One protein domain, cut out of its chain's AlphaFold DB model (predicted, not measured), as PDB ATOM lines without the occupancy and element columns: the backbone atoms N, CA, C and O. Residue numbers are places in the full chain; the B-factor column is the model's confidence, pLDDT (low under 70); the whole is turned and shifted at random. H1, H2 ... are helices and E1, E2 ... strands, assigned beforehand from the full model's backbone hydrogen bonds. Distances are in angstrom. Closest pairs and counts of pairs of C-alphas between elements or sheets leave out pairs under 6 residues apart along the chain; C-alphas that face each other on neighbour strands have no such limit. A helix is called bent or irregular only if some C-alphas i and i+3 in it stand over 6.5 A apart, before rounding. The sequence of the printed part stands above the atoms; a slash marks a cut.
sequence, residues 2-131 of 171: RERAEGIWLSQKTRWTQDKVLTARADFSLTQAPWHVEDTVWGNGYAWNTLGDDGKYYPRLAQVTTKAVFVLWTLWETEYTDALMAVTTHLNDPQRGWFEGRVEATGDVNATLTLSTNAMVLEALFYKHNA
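What this domain is: This is residues 2 to 131 of the 171 residues of an uncharacterized protein of Klebsiella pneumoniae IS53 (UniProt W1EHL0). H2 lies in the middle of a small group of helices, with H4 side by side with it and H3 folded back on it, while H1 crosses near the linked ends of H2 and H3 without clearly touching them. A short two-stranded sheet of E3 and E4 lies where H2 begins, and the E1 and E2 hairpin, with its loops, makes the part away from H2, H3 and H4. The 130 printed residues hold four named helices and four named strands in the order H1, E1, E2, E3, H2, H3, E4, H4, and both sheets are antiparallel. The class is mostly helix. The whole is compact, with a radius of gyration of the C-alphas of 13.9 A and spans of 40 by 35 by 24 A.

Where its parts are: H1, residues 2 to 19, begins with C-alpha 2 at (17.849, 8.161, -46.617) and is 25.3 A long. E1 is residues 36 to 39, 9.5 A, and E2 residues 50 to 52, 6.9 A. E3, residues 63 to 65, 5.5 A, is followed by H2, residues 66 to 75, 14.4 A, with C-alpha 66 at (1.705, -5.721, -47.060). H3, residues 79 to 91, is 19.7 A long and irregular: C-alphas 87 and 90 are 7.1 A apart. E4 is residues 101 to 103, 6.7 A. H4, residues 115 to 130, is 21.8 A long and ends with C-alpha 130 at (19.675, -8.300, -36.971).

How they stand to each other: H1 is close to H2 but not clearly touching, the closest C-alphas, of Trp 9 and Leu 72, being 7.2 A apart, at a steep tilt of 65 degrees. H1 is likewise close to H3 but not clearly touching, with C-alphas 13 and 80 closest at 6.5 A. E1 and E2 form a hairpin, with N 38 and O 51 at 2.8 A, within hydrogen-bond range. E3 and E4 are antiparallel neighbours, with N 64 and O 102 at 2.8 A, within that range. The closest C-alphas of H2 and E4, of Thr 66 and Gly 101, are 4.8 A apart. H2 and H3 touch as a helical hairpin, closest at the C-alphas of Trp 73 and Thr 81, 5.0 A, with a tilt of 36 degrees, only just steep. H2 and H4 touch and run the same way at a shallow tilt of 19 degrees, with C-alphas 67 and 117 closest at 5.0 A. H3 and H4 are apart. Every O i to N i+4 pair is within hydrogen-bond range in H1, H2 and H4, and 7 of 9 are in H3.

The domain as a whole: The two C-alphas farthest apart, of Gly 45 and Gln 95, are 40.7 A apart. The printed part has no cut. The links from H1 to E1 and from E4 to H4 are long. Mean pLDDT of the printed part is 95.9, and no printed residue is under 70.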
ATOM      1  N   ARG A   2      18.611   7.927 -47.859       84.56
ATOM      2  CA  ARG A   2      17.849   8.161 -46.617       84.56
ATOM      3  C   ARG A   2      16.829   9.308 -46.694       84.56
ATOM      4  O   ARG A   2      15.653   9.057 -46.491       84.56
ATOM      5  N   GLU A   3      17.245  10.511 -47.091       89.25
ATOM      6  CA  GLU A   3      16.344  11.679 -47.194       89.25
ATOM      7  C   GLU A   3      15.140  11.438 -48.121       89.25
ATOM      8  O   GLU A   3      14.025  11.861 -47.839       89.25
ATOM      9  N   ARG A   4      15.341  10.706 -49.226       88.62
ATOM     10  CA  ARG A   4      14.251  10.361 -50.152       88.62
ATOM     11  C   ARG A   4      13.266   9.384 -49.512       88.62
ATOM     12  O   ARG A   4      12.062   9.545 -49.677       88.62
ATOM     13  N   ALA A   5      13.777   8.394 -48.781       90.69
ATOM     14  CA  ALA A   5      12.950   7.442 -48.048       90.69
ATOM     15  C   ALA A   5      12.144   8.142 -46.940       90.69
ATOM     16  O   ALA A   5      10.952   7.887 -46.803       90.69
ATOM     17  N   GLU A   6      12.767   9.080 -46.220       94.25
ATOM     18  CA  GLU A   6      12.097   9.920 -45.220       94.25
ATOM     19  C   GLU A   6      10.992  10.779 -45.849       94.25
ATOM     20  O   GLU A   6       9.896  10.846 -45.298       94.25
ATOM     21  N   GLY A   7      11.224  11.366 -47.028       95.38
ATOM     22  CA  GLY A   7      10.196  12.111 -47.762       95.38
ATOM     23  C   GLY A   7       8.987  11.250 -48.137       95.38
ATOM     24  O   GLY A   7       7.850  11.637 -47.875       95.38
ATOM     25  N   ILE A   8       9.224  10.051 -48.683       94.19
ATOM     26  CA  ILE A   8       8.159   9.097 -49.040       94.19
ATOM     27  C   ILE A   8       7.369   8.668 -47.799       94.19
ATOM     28  O   ILE A   8       6.138   8.682 -47.814       94.19
ATOM     29  N   TRP A   9       8.059   8.308 -46.715       96.31
ATOM     30  CA  TRP A   9       7.417   7.962 -45.446       96.31
ATOM     31  C   TRP A   9       6.575   9.123 -44.907       96.31
ATOM     32  O   TRP A   9       5.416   8.926 -44.539       96.31
ATOM     33  N   LEU A  10       7.118  10.345 -44.917       97.06
ATOM     34  CA  LEU A  10       6.436  11.526 -44.398       97.06
ATOM     35  C   LEU A  10       5.169  11.852 -45.192       97.06
ATOM     36  O   LEU A  10       4.156  12.190 -44.582       97.06
ATOM     37  N   SER A  11       5.184  11.717 -46.521       97.06
ATOM     38  CA  SER A  11       3.983  11.912 -47.342       97.06
ATOM     39  C   SER A  11       2.871  10.936 -46.953       97.06
ATOM     40  O   SER A  11       1.724  11.345 -46.772       97.06
ATOM     41  N   GLN A  12       3.203   9.657 -46.768       97.88
ATOM     42  CA  GLN A  12       2.218   8.626 -46.417       97.88
ATOM     43  C   GLN A  12       1.691   8.784 -44.989       97.88
ATOM     44  O   GLN A  12       0.482   8.718 -44.763       97.88
ATOM     45  N   LYS A  13       2.580   9.097 -44.037       98.19
ATOM     46  CA  LYS A  13       2.198   9.460 -42.670       98.19
ATOM     47  C   LYS A  13       1.292  10.694 -42.651       98.19
ATOM     48  O   LYS A  13       0.319  10.714 -41.905       98.19
ATOM     49  N   THR A  14       1.585  11.706 -43.468       97.69
ATOM     50  CA  THR A  14       0.777  12.934 -43.554       97.69
ATOM     51  C   THR A  14      -0.632  12.651 -44.077       97.69
ATOM     52  O   THR A  14      -1.591  13.153 -43.502       97.69
ATOM     53  N   ARG A  15      -0.792  11.787 -45.089       97.44
ATOM     54  CA  ARG A  15      -2.124  11.358 -45.562       97.44
ATOM     55  C   ARG A  15      -2.918  10.632 -44.476       97.44
ATOM     56  O   ARG A  15      -4.112  10.872 -44.316       97.44
ATOM     57  N   TRP A  16      -2.258   9.808 -43.662       97.50
ATOM     58  CA  TRP A  16      -2.911   9.192 -42.507       97.50
ATOM     59  C   TRP A  16      -3.352  10.225 -41.462       97.50
ATOM     60  O   TRP A  16      -4.477  10.164 -40.966       97.50
ATOM     61  N   THR A  17      -2.503  11.199 -41.128       97.44
ATOM     62  CA  THR A  17      -2.826  12.175 -40.078       97.44
ATOM     63  C   THR A  17      -3.852  13.214 -40.520       97.44
ATOM     64  O   THR A  17      -4.731  13.547 -39.719       97.44
ATOM     65  N   GLN A  18      -3.765  13.709 -41.756       97.62
ATOM     66  CA  GLN A  18      -4.631  14.768 -42.285       97.62
ATOM     67  C   GLN A  18      -5.923  14.205 -42.877       97.62
ATOM     68  O   GLN A  18      -7.006  14.591 -42.438       97.62
ATOM     69  N   ASP A  19      -5.817  13.234 -43.784       96.19
ATOM     70  CA  ASP A  19      -6.963  12.731 -44.555       96.19
ATOM     71  C   ASP A  19      -7.646  11.535 -43.882       96.19
ATOM     72  O   ASP A  19      -8.687  11.066 -44.337       96.19
ATOM     73  N   LYS A  20      -7.055  11.017 -42.794       95.50
ATOM     74  CA  LYS A  20      -7.514   9.814 -42.074       95.50
ATOM     75  C   LYS A  20      -7.538   8.557 -42.944       95.50
ATOM     76  O   LYS A  20      -8.213   7.586 -42.613       95.50
ATOM     77  N   VAL A  21      -6.738   8.544 -44.012       95.81
ATOM     78  CA  VAL A  21      -6.561   7.379 -44.882       95.81
ATOM     79  C   VAL A  21      -5.267   6.673 -44.510       95.81
ATOM     80  O   VAL A  21      -4.164   7.156 -44.777       95.81
ATOM     81  N   LEU A  22      -5.400   5.509 -43.881       96.44
ATOM     82  CA  LEU A  22      -4.260   4.651 -43.589       96.44
ATOM     83  C   LEU A  22      -3.616   4.209 -44.911       96.44
ATOM     84  O   LEU A  22      -4.278   3.613 -45.752       96.44
ATOM     85  N   THR A  23      -2.345   4.557 -45.106       97.81
ATOM     86  CA  THR A  23      -1.685   4.515 -46.418       97.81
ATOM     87  C   THR A  23      -0.385   3.724 -46.324       97.81
ATOM     88  O   THR A  23       0.424   4.026 -45.456       97.81
ATOM     89  N   ALA A  24      -0.161   2.750 -47.208       98.06
ATOM     90  CA  ALA A  24       1.137   2.098 -47.421       98.06
ATOM     91  C   ALA A  24       1.237   1.639 -48.885       98.06
ATOM     92  O   ALA A  24       0.865   0.523 -49.240       98.06
ATOM     93  N   ARG A  25       1.688   2.561 -49.731       97.44
ATOM     94  CA  ARG A  25       1.725   2.500 -51.191       97.44
ATOM     95  C   ARG A  25       2.976   1.772 -51.660       97.44
ATOM     96  O   ARG A  25       4.095   2.156 -51.313       97.44
ATOM     97  N   ALA A  26       2.764   0.736 -52.451       97.44
ATOM     98  CA  ALA A  26       3.760   0.082 -53.282       97.44
ATOM     99  C   ALA A  26       3.028  -0.651 -54.408       97.44
ATOM    100  O   ALA A  26       1.812  -0.817 -54.356       97.44
ATOM    101  N   ASP A  27       3.768  -1.103 -55.411       97.31
ATOM    102  CA  ASP A  27       3.215  -1.942 -56.464       97.31
ATOM    103  C   ASP A  27       2.673  -3.277 -55.916       97.31
ATOM    104  O   ASP A  27       3.133  -3.766 -54.878       97.31
ATOM    105  N   PHE A  28       1.704  -3.883 -56.598       98.00
ATOM    106  CA  PHE A  28       1.129  -5.169 -56.197       98.00
ATOM    107  C   PHE A  28       0.492  -5.918 -57.365       98.00
ATOM    108  O   PHE A  28       0.110  -5.328 -58.376       98.00
ATOM    109  N   SER A  29       0.323  -7.230 -57.198       97.75
ATOM    110  CA  SER A  29      -0.333  -8.087 -58.193       97.75
ATOM    111  C   SER A  29      -1.791  -8.402 -57.842       97.75
ATOM    112  O   SER A  29      -2.201  -8.370 -56.680       97.75
ATOM    113  N   LEU A  30      -2.581  -8.734 -58.861       96.44
ATOM    114  CA  LEU A  30      -3.996  -9.093 -58.755       96.44
ATOM    115  C   LEU A  30      -4.287 -10.426 -59.453       96.44
ATOM    116  O   LEU A  30      -3.574 -10.856 -60.358       96.44
ATOM    117  N   THR A  31      -5.394 -11.066 -59.075       94.00
ATOM    118  CA  THR A  31      -5.912 -12.284 -59.729       94.00
ATOM    119  C   THR A  31      -6.723 -12.001 -60.998       94.00
ATOM    120  O   THR A  31      -7.232 -12.929 -61.627       94.00
ATOM    121  N   GLN A  32      -6.863 -10.729 -61.370       93.44
ATOM    122  CA  GLN A  32      -7.592 -10.259 -62.542       93.44
ATOM    123  C   GLN A  32      -6.913  -9.018 -63.126       93.44
ATOM    124  O   GLN A  32      -6.071  -8.403 -62.477       93.44
ATOM    125  N   ALA A  33      -7.313  -8.616 -64.333       94.12
ATOM    126  CA  ALA A  33      -6.822  -7.383 -64.939       94.12
ATOM    127  C   ALA A  33      -7.213  -6.129 -64.111       94.12
ATOM    128  O   ALA A  33      -8.357  -6.054 -63.652       94.12
ATOM    129  N   PRO A  34      -6.328  -5.118 -63.979       94.06
ATOM    130  CA  PRO A  34      -4.925  -5.113 -64.406       94.06
ATOM    131  C   PRO A  34      -4.083  -6.031 -63.500       94.06
ATOM    132  O   PRO A  34      -4.102  -5.886 -62.286       94.06
ATOM    133  N   TRP A  35      -3.371  -7.004 -64.081       95.62
ATOM    134  CA  TRP A  35      -2.678  -8.072 -63.334       95.62
ATOM    135  C   TRP A  35      -1.614  -7.557 -62.358       95.62
ATOM    136  O   TRP A  35      -1.266  -8.245 -61.398       95.62
ATOM    137  N   HIS A  36      -1.130  -6.344 -62.604       97.00
ATOM    138  CA  HIS A  36      -0.227  -5.592 -61.756       97.00
ATOM    139  C   HIS A  36      -0.667  -4.129 -61.710       97.00
ATOM    140  O   HIS A  36      -1.232  -3.590 -62.671       97.00
ATOM    141  N   VAL A  37      -0.447  -3.516 -60.553       97.75
ATOM    142  CA  VAL A  37      -0.832  -2.144 -60.250       97.75
ATOM    143  C   VAL A  37       0.334  -1.435 -59.586       97.75
ATOM    144  O   VAL A  37       0.869  -1.898 -58.584       97.75
ATOM    145  N   GLU A  38       0.668  -0.262 -60.105       97.50
ATOM    146  CA  GLU A  38       1.563   0.708 -59.496       97.50
ATOM    147  C   GLU A  38       0.762   1.618 -58.561       97.50
ATOM    148  O   GLU A  38       0.091   2.568 -58.991       97.50
ATOM    149  N   ASP A  39       0.815   1.329 -57.259       97.25
ATOM    150  CA  ASP A  39       0.200   2.173 -56.239       97.25
ATOM    151  C   ASP A  39       1.191   3.248 -55.799       97.25
ATOM    152  O   ASP A  39       2.081   3.025 -54.978       97.25
ATOM    153  N   THR A  40       1.067   4.440 -56.375       96.00
ATOM    154  CA  THR A  40       2.095   5.483 -56.256       96.00
ATOM    155  C   THR A  40       1.761   6.522 -55.187       96.00
ATOM    156  O   THR A  40       0.599   6.863 -54.969       96.00
ATOM    157  N   VAL A  41       2.791   7.086 -54.545       95.94
ATOM    158  CA  VAL A  41       2.663   8.352 -53.792       95.94
ATOM    159  C   VAL A  41       2.510   9.528 -54.764       95.94
ATOM    160  O   VAL A  41       1.716  10.437 -54.528       95.94
ATOM    161  N   TRP A  42       3.235   9.482 -55.884       95.00
ATOM    162  CA  TRP A  42       3.132  10.420 -56.998       95.00
ATOM    163  C   TRP A  42       3.358   9.677 -58.314       95.00
ATOM    164  O   TRP A  42       4.383   9.012 -58.476       95.00
ATOM    165  N   GLY A  43       2.428   9.807 -59.257       94.00
ATOM    166  CA  GLY A  43       2.471   9.080 -60.521       94.00
ATOM    167  C   GLY A  43       1.580   9.721 -61.576       94.00
ATOM    168  O   GLY A  43       0.478  10.186 -61.284       94.00
ATOM    169  N   ASN A  44       2.069   9.769 -62.818       92.94
ATOM    170  CA  ASN A  44       1.356  10.347 -63.963       92.94
ATOM    171  C   ASN A  44       0.821  11.779 -63.707       92.94
ATOM    172  O   ASN A  44      -0.292  12.118 -64.091       92.94
ATOM    173  N   GLY A  45       1.599  12.607 -62.997       94.56
ATOM    174  CA  GLY A  45       1.260  14.007 -62.704       94.56
ATOM    175  C   GLY A  45       0.313  14.239 -61.520       94.56
ATOM    176  O   GLY A  45       0.012  15.393 -61.227       94.56
ATOM    177  N   TYR A  46      -0.122  13.184 -60.822       95.44
ATOM    178  CA  TYR A  46      -1.057  13.281 -59.697       95.44
ATOM    179  C   TYR A  46      -0.532  12.558 -58.449       95.44
ATOM    180  O   TYR A  46       0.163  11.542 -58.538       95.44
ATOM    181  N   ALA A  47      -0.889  13.076 -57.272       95.25
ATOM    182  CA  ALA A  47      -0.651  12.403 -55.998       95.25
ATOM    183  C   ALA A  47      -1.604  11.211 -55.826       95.25
ATOM    184  O   ALA A  47      -2.735  11.251 -56.312       95.25
ATOM    185  N   TRP A  48      -1.161  10.181 -55.101       96.19
ATOM    186  CA  TRP A  48      -1.987   9.018 -54.727       96.19
ATOM    187  C   TRP A  48      -2.620   8.298 -55.920       96.19
ATOM    188  O   TRP A  48      -3.723   7.752 -55.833       96.19
ATOM    189  N   ASN A  49      -1.909   8.286 -57.044       96.56
ATOM    190  CA  ASN A  49      -2.394   7.683 -58.269       96.56
ATOM    191  C   ASN A  49      -2.174   6.164 -58.247       96.56
ATOM    192  O   ASN A  49      -1.106   5.694 -57.847       96.56
ATOM    193  N   THR A  50      -3.184   5.411 -58.670       97.69
ATOM    194  CA  THR A  50      -3.161   3.944 -58.728       97.69
ATOM    195  C   THR A  50      -3.300   3.550 -60.185       97.69
ATOM    196  O   THR A  50      -4.353   3.771 -60.787       97.69
ATOM    197  N   LEU A  51      -2.223   3.042 -60.774       97.88
ATOM    198  CA  LEU A  51      -2.104   2.864 -62.218       97.88
ATOM    199  C   LEU A  51      -1.950   1.385 -62.552       97.88
ATOM    200  O   LEU A  51      -1.135   0.708 -61.943       97.88
ATOM    201  N   GLY A  52      -2.718   0.880 -63.510       96.75
ATOM    202  CA  GLY A  52      -2.469  -0.455 -64.056       96.75
ATOM    203  C   GLY A  52      -1.318  -0.432 -65.063       96.75
ATOM    204  O   GLY A  52      -0.947   0.633 -65.558       96.75
ATOM    205  N   ASP A  53      -0.820  -1.608 -65.443       90.38
ATOM    206  CA  ASP A  53       0.190  -1.754 -66.511       90.38
ATOM    207  C   ASP A  53      -0.241  -1.160 -67.862       90.38
ATOM    208  O   ASP A  53       0.587  -0.828 -68.707       90.38
ATOM    209  N   ASP A  54      -1.548  -1.009 -68.079       93.06
ATOM    210  CA  ASP A  54      -2.112  -0.351 -69.257       93.06
ATOM    211  C   ASP A  54      -2.106   1.187 -69.158       93.06
ATOM    212  O   ASP A  54      -2.676   1.868 -70.014       93.06
ATOM    213  N   GLY A  55      -1.499   1.740 -68.105       91.62
ATOM    214  CA  GLY A  55      -1.410   3.171 -67.822       91.62
ATOM    215  C   GLY A  55      -2.730   3.808 -67.384       91.62
ATOM    216  O   GLY A  55      -2.781   5.026 -67.193       91.62
ATOM    217  N   LYS A  56      -3.810   3.027 -67.233       96.38
ATOM    218  CA  LYS A  56      -5.114   3.558 -66.822       96.38
ATOM    219  C   LYS A  56      -5.195   3.728 -65.313       96.38
ATOM    220  O   LYS A  56      -4.516   3.056 -64.542       96.38
ATOM    221  N   TYR A  57      -6.074   4.635 -64.904       96.62
ATOM    222  CA  TYR A  57      -6.322   4.967 -63.510       96.62
ATOM    223  C   TYR A  57      -7.349   4.021 -62.870       96.62
ATOM    224  O   TYR A  57      -8.484   3.923 -63.340       96.62
ATOM    225  N   TYR A  58      -6.969   3.376 -61.763       97.00
ATOM    226  CA  TYR A  58      -7.792   2.427 -61.006       97.00
ATOM    227  C   TYR A  58      -7.862   2.785 -59.510       97.00
ATOM    228  O   TYR A  58      -7.403   2.017 -58.664       97.00
ATOM    229  N   PRO A  59      -8.490   3.909 -59.126       95.69
ATOM    230  CA  PRO A  59      -8.498   4.379 -57.735       95.69
ATOM    231  C   PRO A  59      -9.115   3.392 -56.743       95.69
ATOM    232  O   PRO A  59      -8.761   3.386 -55.570       95.69
ATOM    233  N   ARG A  60     -10.043   2.545 -57.202       95.69
ATOM    234  CA  ARG A  60     -10.696   1.537 -56.354       95.69
ATOM    235  C   ARG A  60      -9.799   0.348 -56.011       95.69
ATOM    236  O   ARG A  60     -10.187  -0.440 -55.160       95.69
ATOM    237  N   LEU A  61      -8.649   0.217 -56.671       96.88
ATOM    238  CA  LEU A  61      -7.663  -0.820 -56.375       96.88
ATOM    239  C   LEU A  61      -6.609  -0.347 -55.367       96.88
ATOM    240  O   LEU A  61      -5.860  -1.186 -54.887       96.88
ATOM    241  N   ALA A  62      -6.561   0.948 -55.023       97.69
ATOM    242  CA  ALA A  62      -5.625   1.470 -54.028       97.69
ATOM    243  C   ALA A  62      -5.685   0.635 -52.744       97.69
ATOM    244  O   ALA A  62      -6.779   0.329 -52.251       97.69
ATOM    245  N   GLN A  63      -4.527   0.269 -52.199       97.38
ATOM    246  CA  GLN A  63      -4.472  -0.627 -51.050       97.38
ATOM    247  C   GLN A  63      -3.343  -0.285 -50.080       97.38
ATOM    248  O   GLN A  63      -2.290   0.246 -50.424       97.38
ATOM    249  N   VAL A  64      -3.556  -0.684 -48.830       98.31
ATOM    250  CA  VAL A  64      -2.487  -0.841 -47.852       98.31
ATOM    251  C   VAL A  64      -1.736  -2.118 -48.224       98.31
ATOM    252  O   VAL A  64      -2.225  -3.224 -47.984       98.31
ATOM    253  N   THR A  65      -0.577  -1.966 -48.866       98.38
ATOM    254  CA  THR A  65       0.205  -3.083 -49.409       98.38
ATOM    255  C   THR A  65       1.094  -3.687 -48.329       98.38
ATOM    256  O   THR A  65       1.893  -2.984 -47.703       98.38
ATOM    257  N   THR A  66       1.021  -5.003 -48.143       98.62
ATOM    258  CA  THR A  66       1.705  -5.721 -47.060       98.62
ATOM    259  C   THR A  66       3.213  -5.494 -47.066       98.62
ATOM    260  O   THR A  66       3.801  -5.201 -46.026       98.62
ATOM    261  N   LYS A  67       3.865  -5.544 -48.234       98.12
ATOM    262  CA  LYS A  67       5.317  -5.314 -48.313       98.12
ATOM    263  C   LYS A  67       5.719  -3.911 -47.857       98.12
ATOM    264  O   LYS A  67       6.712  -3.755 -47.151       98.12
ATOM    265  N   ALA A  68       4.923  -2.898 -48.204       98.12
ATOM    266  CA  ALA A  68       5.163  -1.522 -47.787       98.12
ATOM    267  C   ALA A  68       4.962  -1.363 -46.276       98.12
ATOM    268  O   ALA A  68       5.766  -0.699 -45.627       98.12
ATOM    269  N   VAL A  69       3.941  -2.016 -45.710       98.44
ATOM    270  CA  VAL A  69       3.697  -2.032 -44.262       98.44
ATOM    271  C   VAL A  69       4.919  -2.539 -43.505       98.44
ATOM    272  O   VAL A  69       5.414  -1.843 -42.619       98.44
ATOM    273  N   PHE A  70       5.449  -3.704 -43.887       98.12
ATOM    274  CA  PHE A  70       6.613  -4.288 -43.221       98.12
ATOM    275  C   PHE A  70       7.866  -3.420 -43.362       98.12
ATOM    276  O   PHE A  70       8.572  -3.205 -42.378       98.12
ATOM    277  N   VAL A  71       8.119  -2.859 -44.547       95.81
ATOM    278  CA  VAL A  71       9.255  -1.948 -44.760       95.81
ATOM    279  C   VAL A  71       9.135  -0.695 -43.886       95.81
ATOM    280  O   VAL A  71      10.088  -0.337 -43.195       95.81
ATOM    281  N   LEU A  72       7.970  -0.041 -43.873       96.81
ATOM    282  CA  LEU A  72       7.756   1.173 -43.081       96.81
ATOM    283  C   LEU A  72       7.869   0.884 -41.579       96.81
ATOM    284  O   LEU A  72       8.522   1.640 -40.866       96.81
ATOM    285  N   TRP A  73       7.288  -0.220 -41.108       96.69
ATOM    286  CA  TRP A  73       7.344  -0.637 -39.705       96.69
ATOM    287  C   TRP A  73       8.743  -1.051 -39.237       96.69
ATOM    288  O   TRP A  73       9.093  -0.882 -38.065       96.69
ATOM    289  N   THR A  74       9.565  -1.595 -40.129       95.12
ATOM    290  CA  THR A  74      10.963  -1.902 -39.817       95.12
ATOM    291  C   THR A  74      11.820  -0.641 -39.720       95.12
ATOM    292  O   THR A  74      12.727  -0.594 -38.893       95.12
ATOM    293  N   LEU A  75      11.545   0.375 -40.538       93.31
ATOM    294  CA  LEU A  75      12.381   1.575 -40.629       93.31
ATOM    295  C   LEU A  75      11.963   2.705 -39.674       93.31
ATOM    296  O   LEU A  75      12.818   3.496 -39.275       93.31
ATOM    297  N   TRP A  76      10.680   2.797 -39.312       94.75
ATOM    298  CA  TRP A  76      10.152   3.857 -38.449       94.75
ATOM    299  C   TRP A  76       9.201   3.307 -37.381       94.75
ATOM    300  O   TRP A  76       8.177   2.697 -37.688       94.75
ATOM    301  N   GLU A  77       9.495   3.610 -36.119       92.88
ATOM    302  CA  GLU A  77       8.679   3.234 -34.960       92.88
ATOM    303  C   GLU A  77       7.749   4.391 -34.579       92.88
ATOM    304  O   GLU A  77       8.179   5.398 -34.014       92.88
ATOM    305  N   THR A  78       6.472   4.292 -34.955       96.81
ATOM    306  CA  THR A  78       5.468   5.341 -34.729       96.81
ATOM    307  C   THR A  78       4.063   4.755 -34.617       96.81
ATOM    308  O   THR A  78       3.781   3.721 -35.212       96.81
ATOM    309  N   GLU A  79       3.132   5.496 -34.009       97.44
ATOM    310  CA  GLU A  79       1.705   5.124 -33.966       97.44
ATOM    311  C   GLU A  79       1.109   4.834 -35.359       97.44
ATOM    312  O   GLU A  79       0.236   3.986 -35.514       97.44
ATOM    313  N   TYR A  80       1.609   5.519 -36.391       97.94
ATOM    314  CA  TYR A  80       1.242   5.291 -37.790       97.94
ATOM    315  C   TYR A  80       1.602   3.876 -38.255       97.94
ATOM    316  O   TYR A  80       0.773   3.170 -38.830       97.94
ATOM    317  N   THR A  81       2.849   3.464 -38.028       97.56
ATOM    318  CA  THR A  81       3.355   2.162 -38.465       97.56
ATOM    319  C   THR A  81       2.810   1.025 -37.604       97.56
ATOM    320  O   THR A  81       2.573  -0.063 -38.127       97.56
ATOM    321  N   ASP A  82       2.488   1.290 -36.338       97.62
ATOM    322  CA  ASP A  82       1.759   0.347 -35.484       97.62
ATOM    323  C   ASP A  82       0.313   0.146 -35.962       97.62
ATOM    324  O   ASP A  82      -0.161  -0.990 -36.046       97.62
ATOM    325  N   ALA A  83      -0.376   1.221 -36.365       98.00
ATOM    326  CA  ALA A  83      -1.706   1.128 -36.966       98.00
ATOM    327  C   ALA A  83      -1.688   0.339 -38.286       98.00
ATOM    328  O   ALA A  83      -2.582  -0.476 -38.530       98.00
ATOM    329  N   LEU A  84      -0.654   0.529 -39.118       98.12
ATOM    330  CA  LEU A  84      -0.445  -0.270 -40.328       98.12
ATOM    331  C   LEU A  84      -0.287  -1.760 -40.008       98.12
ATOM    332  O   LEU A  84      -0.936  -2.596 -40.640       98.12
ATOM    333  N   MET A  85       0.534  -2.104 -39.015       97.75
ATOM    334  CA  MET A  85       0.705  -3.497 -38.605       97.75
ATOM    335  C   MET A  85      -0.599  -4.095 -38.082       97.75
ATOM    336  O   MET A  85      -0.959  -5.197 -38.499       97.75
ATOM    337  N   ALA A  86      -1.343  -3.365 -37.246       97.00
ATOM    338  CA  ALA A  86      -2.604  -3.830 -36.671       97.00
ATOM    339  C   ALA A  86      -3.603  -4.288 -37.748       97.00
ATOM    340  O   ALA A  86      -4.155  -5.385 -37.644       97.00
ATOM    341  N   VAL A  87      -3.774  -3.505 -38.821       95.44
ATOM    342  CA  VAL A  87      -4.675  -3.865 -39.932       95.44
ATOM    343  C   VAL A  87      -4.099  -4.911 -40.886       95.44
ATOM    344  O   VAL A  87      -4.835  -5.414 -41.723       95.44
ATOM    345  N   THR A  88      -2.811  -5.234 -40.798       95.88
ATOM    346  CA  THR A  88      -2.132  -6.157 -41.726       95.88
ATOM    347  C   THR A  88      -1.975  -7.550 -41.122       95.88
ATOM    348  O   THR A  88      -1.874  -8.523 -41.858       95.88
ATOM    349  N   THR A  89      -2.014  -7.688 -39.792       94.69
ATOM    350  CA  THR A  89      -1.820  -8.972 -39.084       94.69
ATOM    351  C   THR A  89      -2.651 -10.144 -39.624       94.69
ATOM    352  O   THR A  89      -2.146 -11.259 -39.708       94.69
ATOM    353  N   HIS A  90      -3.897  -9.902 -40.036       94.94
ATOM    354  CA  HIS A  90      -4.804 -10.933 -40.555       94.94
ATOM    355  C   HIS A  90      -4.535 -11.336 -42.016       94.94
ATOM    356  O   HIS A  90      -5.204 -12.227 -42.532       94.94
ATOM    357  N   LEU A  91      -3.576 -10.694 -42.689       97.75
ATOM    358  CA  LEU A  91      -3.176 -11.022 -44.061       97.75
ATOM    359  C   LEU A  91      -2.180 -12.190 -44.131       97.75
ATOM    360  O   LEU A  91      -1.756 -12.567 -45.224       97.75
ATOM    361  N   ASN A  92      -1.783 -12.751 -42.985       98.00
ATOM    362  CA  ASN A  92      -0.932 -13.928 -42.928       98.00
ATOM    363  C   ASN A  92      -1.756 -15.220 -42.957       98.00
ATOM    364  O   ASN A  92      -2.613 -15.456 -42.108       98.00
ATOM    365  N   ASP A  93      -1.418 -16.087 -43.899       97.38
ATOM    366  CA  ASP A  93      -1.747 -17.501 -43.883       97.38
ATOM    367  C   ASP A  93      -0.529 -18.274 -43.333       97.38
ATOM    368  O   ASP A  93       0.541 -18.249 -43.954       97.38
ATOM    369  N   PRO A  94      -0.652 -18.987 -42.198       95.06
ATOM    370  CA  PRO A  94       0.476 -19.680 -41.573       95.06
ATOM    371  C   PRO A  94       1.152 -20.744 -42.449       95.06
ATOM    372  O   PRO A  94       2.303 -21.098 -42.196       95.06
ATOM    373  N   GLN A  95       0.451 -21.282 -43.451       96.62
ATOM    374  CA  GLN A  95       0.980 -22.310 -44.348       96.62
ATOM    375  C   GLN A  95       1.495 -21.730 -45.667       96.62
ATOM    376  O   GLN A  95       2.311 -22.368 -46.333       96.62
ATOM    377  N   ARG A  96       1.010 -20.550 -46.070       95.56
ATOM    378  CA  ARG A  96       1.256 -19.999 -47.414       95.56
ATOM    379  C   ARG A  96       2.050 -18.694 -47.425       95.56
ATOM    380  O   ARG A  96       2.643 -18.377 -48.454       95.56
ATOM    381  N   GLY A  97       2.084 -17.960 -46.315       96.81
ATOM    382  CA  GLY A  97       2.761 -16.670 -46.198       96.81
ATOM    383  C   GLY A  97       1.791 -15.490 -46.165       96.81
ATOM    384  O   GLY A  97       0.683 -15.586 -45.653       96.81
ATOM    385  N   TRP A  98       2.229 -14.344 -46.667       98.44
ATOM    386  CA  TRP A  98       1.507 -13.076 -46.602       98.44
ATOM    387  C   TRP A  98       0.842 -12.732 -47.930       98.44
ATOM    388  O   TRP A  98       1.487 -12.775 -48.981       98.44
ATOM    389  N   PHE A  99      -0.433 -12.353 -47.857       98.50
ATOM    390  CA  PHE A  99      -1.193 -11.806 -48.977       98.50
ATOM    391  C   PHE A  99      -0.731 -10.392 -49.359       98.50
ATOM    392  O   PHE A  99      -0.126  -9.687 -48.549       98.50
ATOM    393  N   GLU A 100      -1.030  -9.967 -50.589       98.12
ATOM    394  CA  GLU A 100      -0.547  -8.701 -51.168       98.12
ATOM    395  C   GLU A 100      -0.937  -7.459 -50.361       98.12
ATOM    396  O   GLU A 100      -0.136  -6.531 -50.240       98.12
ATOM    397  N   GLY A 101      -2.148  -7.416 -49.804       97.94
ATOM    398  CA  GLY A 101      -2.609  -6.224 -49.103       97.94
ATOM    399  C   GLY A 101      -4.097  -6.189 -48.797       97.94
ATOM    400  O   GLY A 101      -4.834  -7.160 -48.990       97.94
ATOM    401  N   ARG A 102      -4.523  -5.025 -48.309       97.75
ATOM    402  CA  ARG A 102      -5.903  -4.707 -47.940       97.75
ATOM    403  C   ARG A 102      -6.360  -3.458 -48.684       97.75
ATOM    404  O   ARG A 102      -5.779  -2.389 -48.493       97.75
ATOM    405  N   VAL A 103      -7.429  -3.563 -49.465       96.88
ATOM    406  CA  VAL A 103      -7.983  -2.450 -50.255       96.88
ATOM    407  C   VAL A 103      -8.350  -1.271 -49.341       96.88
ATOM    408  O   VAL A 103      -9.013  -1.459 -48.318       96.88
ATOM    409  N   GLU A 104      -7.929  -0.050 -49.697       95.94
ATOM    410  CA  GLU A 104      -8.156   1.167 -48.896       95.94
ATOM    411  C   GLU A 104      -9.664   1.430 -48.726       95.94
ATOM    412  O   GLU A 104     -10.127   1.699 -47.618       95.94
ATOM    413  N   ALA A 105     -10.428   1.313 -49.818       92.88
ATOM    414  CA  ALA A 105     -11.836   1.703 -49.877       92.88
ATOM    415  C   ALA A 105     -12.804   0.708 -49.214       92.88
ATOM    416  O   ALA A 105     -13.784   1.129 -48.604       92.88
ATOM    417  N   THR A 106     -12.566  -0.598 -49.355       94.44
ATOM    418  CA  THR A 106     -13.504  -1.642 -48.896       94.44
ATOM    419  C   THR A 106     -12.986  -2.422 -47.697       94.44
ATOM    420  O   THR A 106     -13.769  -2.943 -46.909       94.44
ATOM    421  N   GLY A 107     -11.665  -2.484 -47.527       94.94
ATOM    422  CA  GLY A 107     -11.035  -3.379 -46.570       94.94
ATOM    423  C   GLY A 107     -10.971  -4.836 -47.007       94.94
ATOM    424  O   GLY A 107     -10.572  -5.666 -46.193       94.94
ATOM    425  N   ASP A 108     -11.319  -5.136 -48.259       95.75
ATOM    426  CA  ASP A 108     -11.173  -6.476 -48.816       95.75
ATOM    427  C   ASP A 108      -9.701  -6.888 -48.872       95.75
ATOM    428  O   ASP A 108      -8.800  -6.066 -49.070       95.75
ATOM    429  N   VAL A 109      -9.470  -8.188 -48.720       97.62
ATOM    430  CA  VAL A 109      -8.137  -8.782 -48.792       97.62
ATOM    431  C   VAL A 109      -7.795  -9.102 -50.241       97.62
ATOM    432  O   VAL A 109      -8.478  -9.895 -50.893       97.62
ATOM    433  N   ASN A 110      -6.686  -8.550 -50.731       97.56
ATOM    434  CA  ASN A 110      -6.059  -9.026 -51.955       97.56
ATOM    435  C   ASN A 110      -5.282 -10.312 -51.642       97.56
ATOM    436  O   ASN A 110      -4.100 -10.268 -51.310       97.56
ATOM    437  N   ALA A 111      -5.953 -11.461 -51.753       97.12
ATOM    438  CA  ALA A 111      -5.418 -12.782 -51.401       97.12
ATOM    439  C   ALA A 111      -4.373 -13.344 -52.391       97.12
ATOM    440  O   ALA A 111      -4.055 -14.538 -52.360       97.12
ATOM    441  N   THR A 112      -3.852 -12.510 -53.293       97.75
ATOM    442  CA  THR A 112      -2.753 -12.889 -54.182       97.75
ATOM    443  C   THR A 112      -1.502 -13.163 -53.344       97.75
ATOM    444  O   THR A 112      -1.227 -12.473 -52.363       97.75
ATOM    445  N   LEU A 113      -0.753 -14.199 -53.716       97.44
ATOM    446  CA  LEU A 113       0.523 -14.546 -53.096       97.44
ATOM    447  C   LEU A 113       1.628 -14.361 -54.120       97.44
ATOM    448  O   LEU A 113       1.627 -15.021 -55.161       97.44
ATOM    449  N   THR A 114       2.590 -13.503 -53.802       97.94
ATOM    450  CA  THR A 114       3.731 -13.245 -54.676       97.94
ATOM    451  C   THR A 114       5.052 -13.424 -53.944       97.94
ATOM    452  O   THR A 114       5.155 -13.288 -52.717       97.94
ATOM    453  N   LEU A 115       6.089 -13.699 -54.734       97.56
ATOM    454  CA  LEU A 115       7.465 -13.683 -54.259       97.56
ATOM    455  C   LEU A 115       7.904 -12.273 -53.853       97.56
ATOM    456  O   LEU A 115       8.618 -12.147 -52.866       97.56
ATOM    457  N   SER A 116       7.475 -11.224 -54.564       96.31
ATOM    458  CA  SER A 116       7.882  -9.844 -54.265       96.31
ATOM    459  C   SER A 116       7.417  -9.414 -52.874       96.31
ATOM    460  O   SER A 116       8.220  -8.893 -52.099       96.31
ATOM    461  N   THR A 117       6.165  -9.702 -52.512       98.19
ATOM    462  CA  THR A 117       5.639  -9.373 -51.183       98.19
ATOM    463  C   THR A 117       6.282 -10.223 -50.096       98.19
ATOM    464  O   THR A 117       6.813  -9.680 -49.129       98.19
ATOM    465  N   ASN A 118       6.310 -11.548 -50.258       98.31
ATOM    466  CA  ASN A 118       6.822 -12.437 -49.211       98.31
ATOM    467  C   ASN A 118       8.335 -12.288 -48.990       98.31
ATOM    468  O   ASN A 118       8.782 -12.299 -47.843       98.31
ATOM    469  N   ALA A 119       9.124 -12.084 -50.050       97.69
ATOM    470  CA  ALA A 119      10.553 -11.810 -49.913       97.69
ATOM    471  C   ALA A 119      10.805 -10.490 -49.174       97.69
ATOM    472  O   ALA A 119      11.678 -10.438 -48.313       97.69
ATOM    473  N   MET A 120      10.015  -9.445 -49.447       97.75
ATOM    474  CA  MET A 120      10.137  -8.171 -48.732       97.75
ATOM    475  C   MET A 120       9.725  -8.255 -47.269       97.75
ATOM    476  O   MET A 120      10.379  -7.642 -46.429       97.75
ATOM    477  N   VAL A 121       8.705  -9.048 -46.942       97.81
ATOM    478  CA  VAL A 121       8.359  -9.320 -45.541       97.81
ATOM    479  C   VAL A 121       9.525 -10.000 -44.820       97.81
ATOM    480  O   VAL A 121       9.928  -9.549 -43.749       97.81
ATOM    481  N   LEU A 122      10.105 -11.048 -45.412       96.31
ATOM    482  CA  LEU A 122      11.238 -11.763 -44.817       96.31
ATOM    483  C   LEU A 122      12.475 -10.871 -44.668       96.31
ATOM    484  O   LEU A 122      13.097 -10.879 -43.609       96.31
ATOM    485  N   GLU A 123      12.799 -10.071 -45.684       95.00
ATOM    486  CA  GLU A 123      13.913  -9.116 -45.643       95.00
ATOM    487  C   GLU A 123      13.707  -8.065 -44.542       95.00
ATOM    488  O   GLU A 123      14.612  -7.799 -43.750       95.00
ATOM    489  N   ALA A 124      12.501  -7.498 -44.438       95.69
ATOM    490  CA  ALA A 124      12.173  -6.500 -43.425       95.69
ATOM    491  C   ALA A 124      12.261  -7.076 -42.003       95.69
ATOM    492  O   ALA A 124      12.785  -6.417 -41.101       95.69
ATOM    493  N   LEU A 125      11.781  -8.308 -41.800       95.06
ATOM    494  CA  LEU A 125      11.886  -9.015 -40.522       95.06
ATOM    495  C   LEU A 125      13.336  -9.347 -40.174       95.06
ATOM    496  O   LEU A 125      13.764  -9.123 -39.042       95.06
ATOM    497  N   PHE A 126      14.103  -9.836 -41.148       94.38
ATOM    498  CA  PHE A 126      15.519 -10.134 -40.982       94.38
ATOM    499  C   PHE A 126      16.302  -8.880 -40.584       94.38
ATOM    500  O   PHE A 126      17.053  -8.907 -39.609       94.38
ATOM    501  N   TYR A 127      16.091  -7.770 -41.300       93.19
ATOM    502  CA  TYR A 127      16.745  -6.497 -41.010       93.19
ATOM    503  C   TYR A 127      16.440  -6.028 -39.588       93.19
ATOM    504  O   TYR A 127      17.348  -5.632 -38.855       93.19
ATOM    505  N   LYS A 128      15.164  -6.113 -39.184       91.56
ATOM    506  CA  LYS A 128      14.722  -5.713 -37.846       91.56
ATOM    507  C   LYS A 128      15.329  -6.594 -36.756       91.56
ATOM    508  O   LYS A 128      15.778  -6.073 -35.742       91.56
ATOM    509  N   HIS A 129      15.388  -7.909 -36.976       92.12
ATOM    510  CA  HIS A 129      15.981  -8.851 -36.027       92.12
ATOM    511  C   HIS A 129      17.495  -8.647 -35.864       92.12
ATOM    512  O   HIS A 129      18.006  -8.678 -34.748       92.12
ATOM    513  N   ASN A 130      18.211  -8.393 -36.964       88.19
ATOM    514  CA  ASN A 130      19.675  -8.300 -36.971       88.19
ATOM    515  C   ASN A 130      20.228  -6.880 -36.800       88.19
ATOM    516  O   ASN A 130      21.449  -6.692 -36.858       88.19
ATOM    517  N   ALA A 131      19.348  -5.894 -36.600       81.38
ATOM    518  CA  ALA A 131      19.675  -4.472 -36.530       81.38
ATOM    519  C   ALA A 131      20.557  -4.008 -37.709       81.38
ATOM    520  O   ALA A 131      21.522  -3.259 -37.535       81.38
TER     521      ALA A 131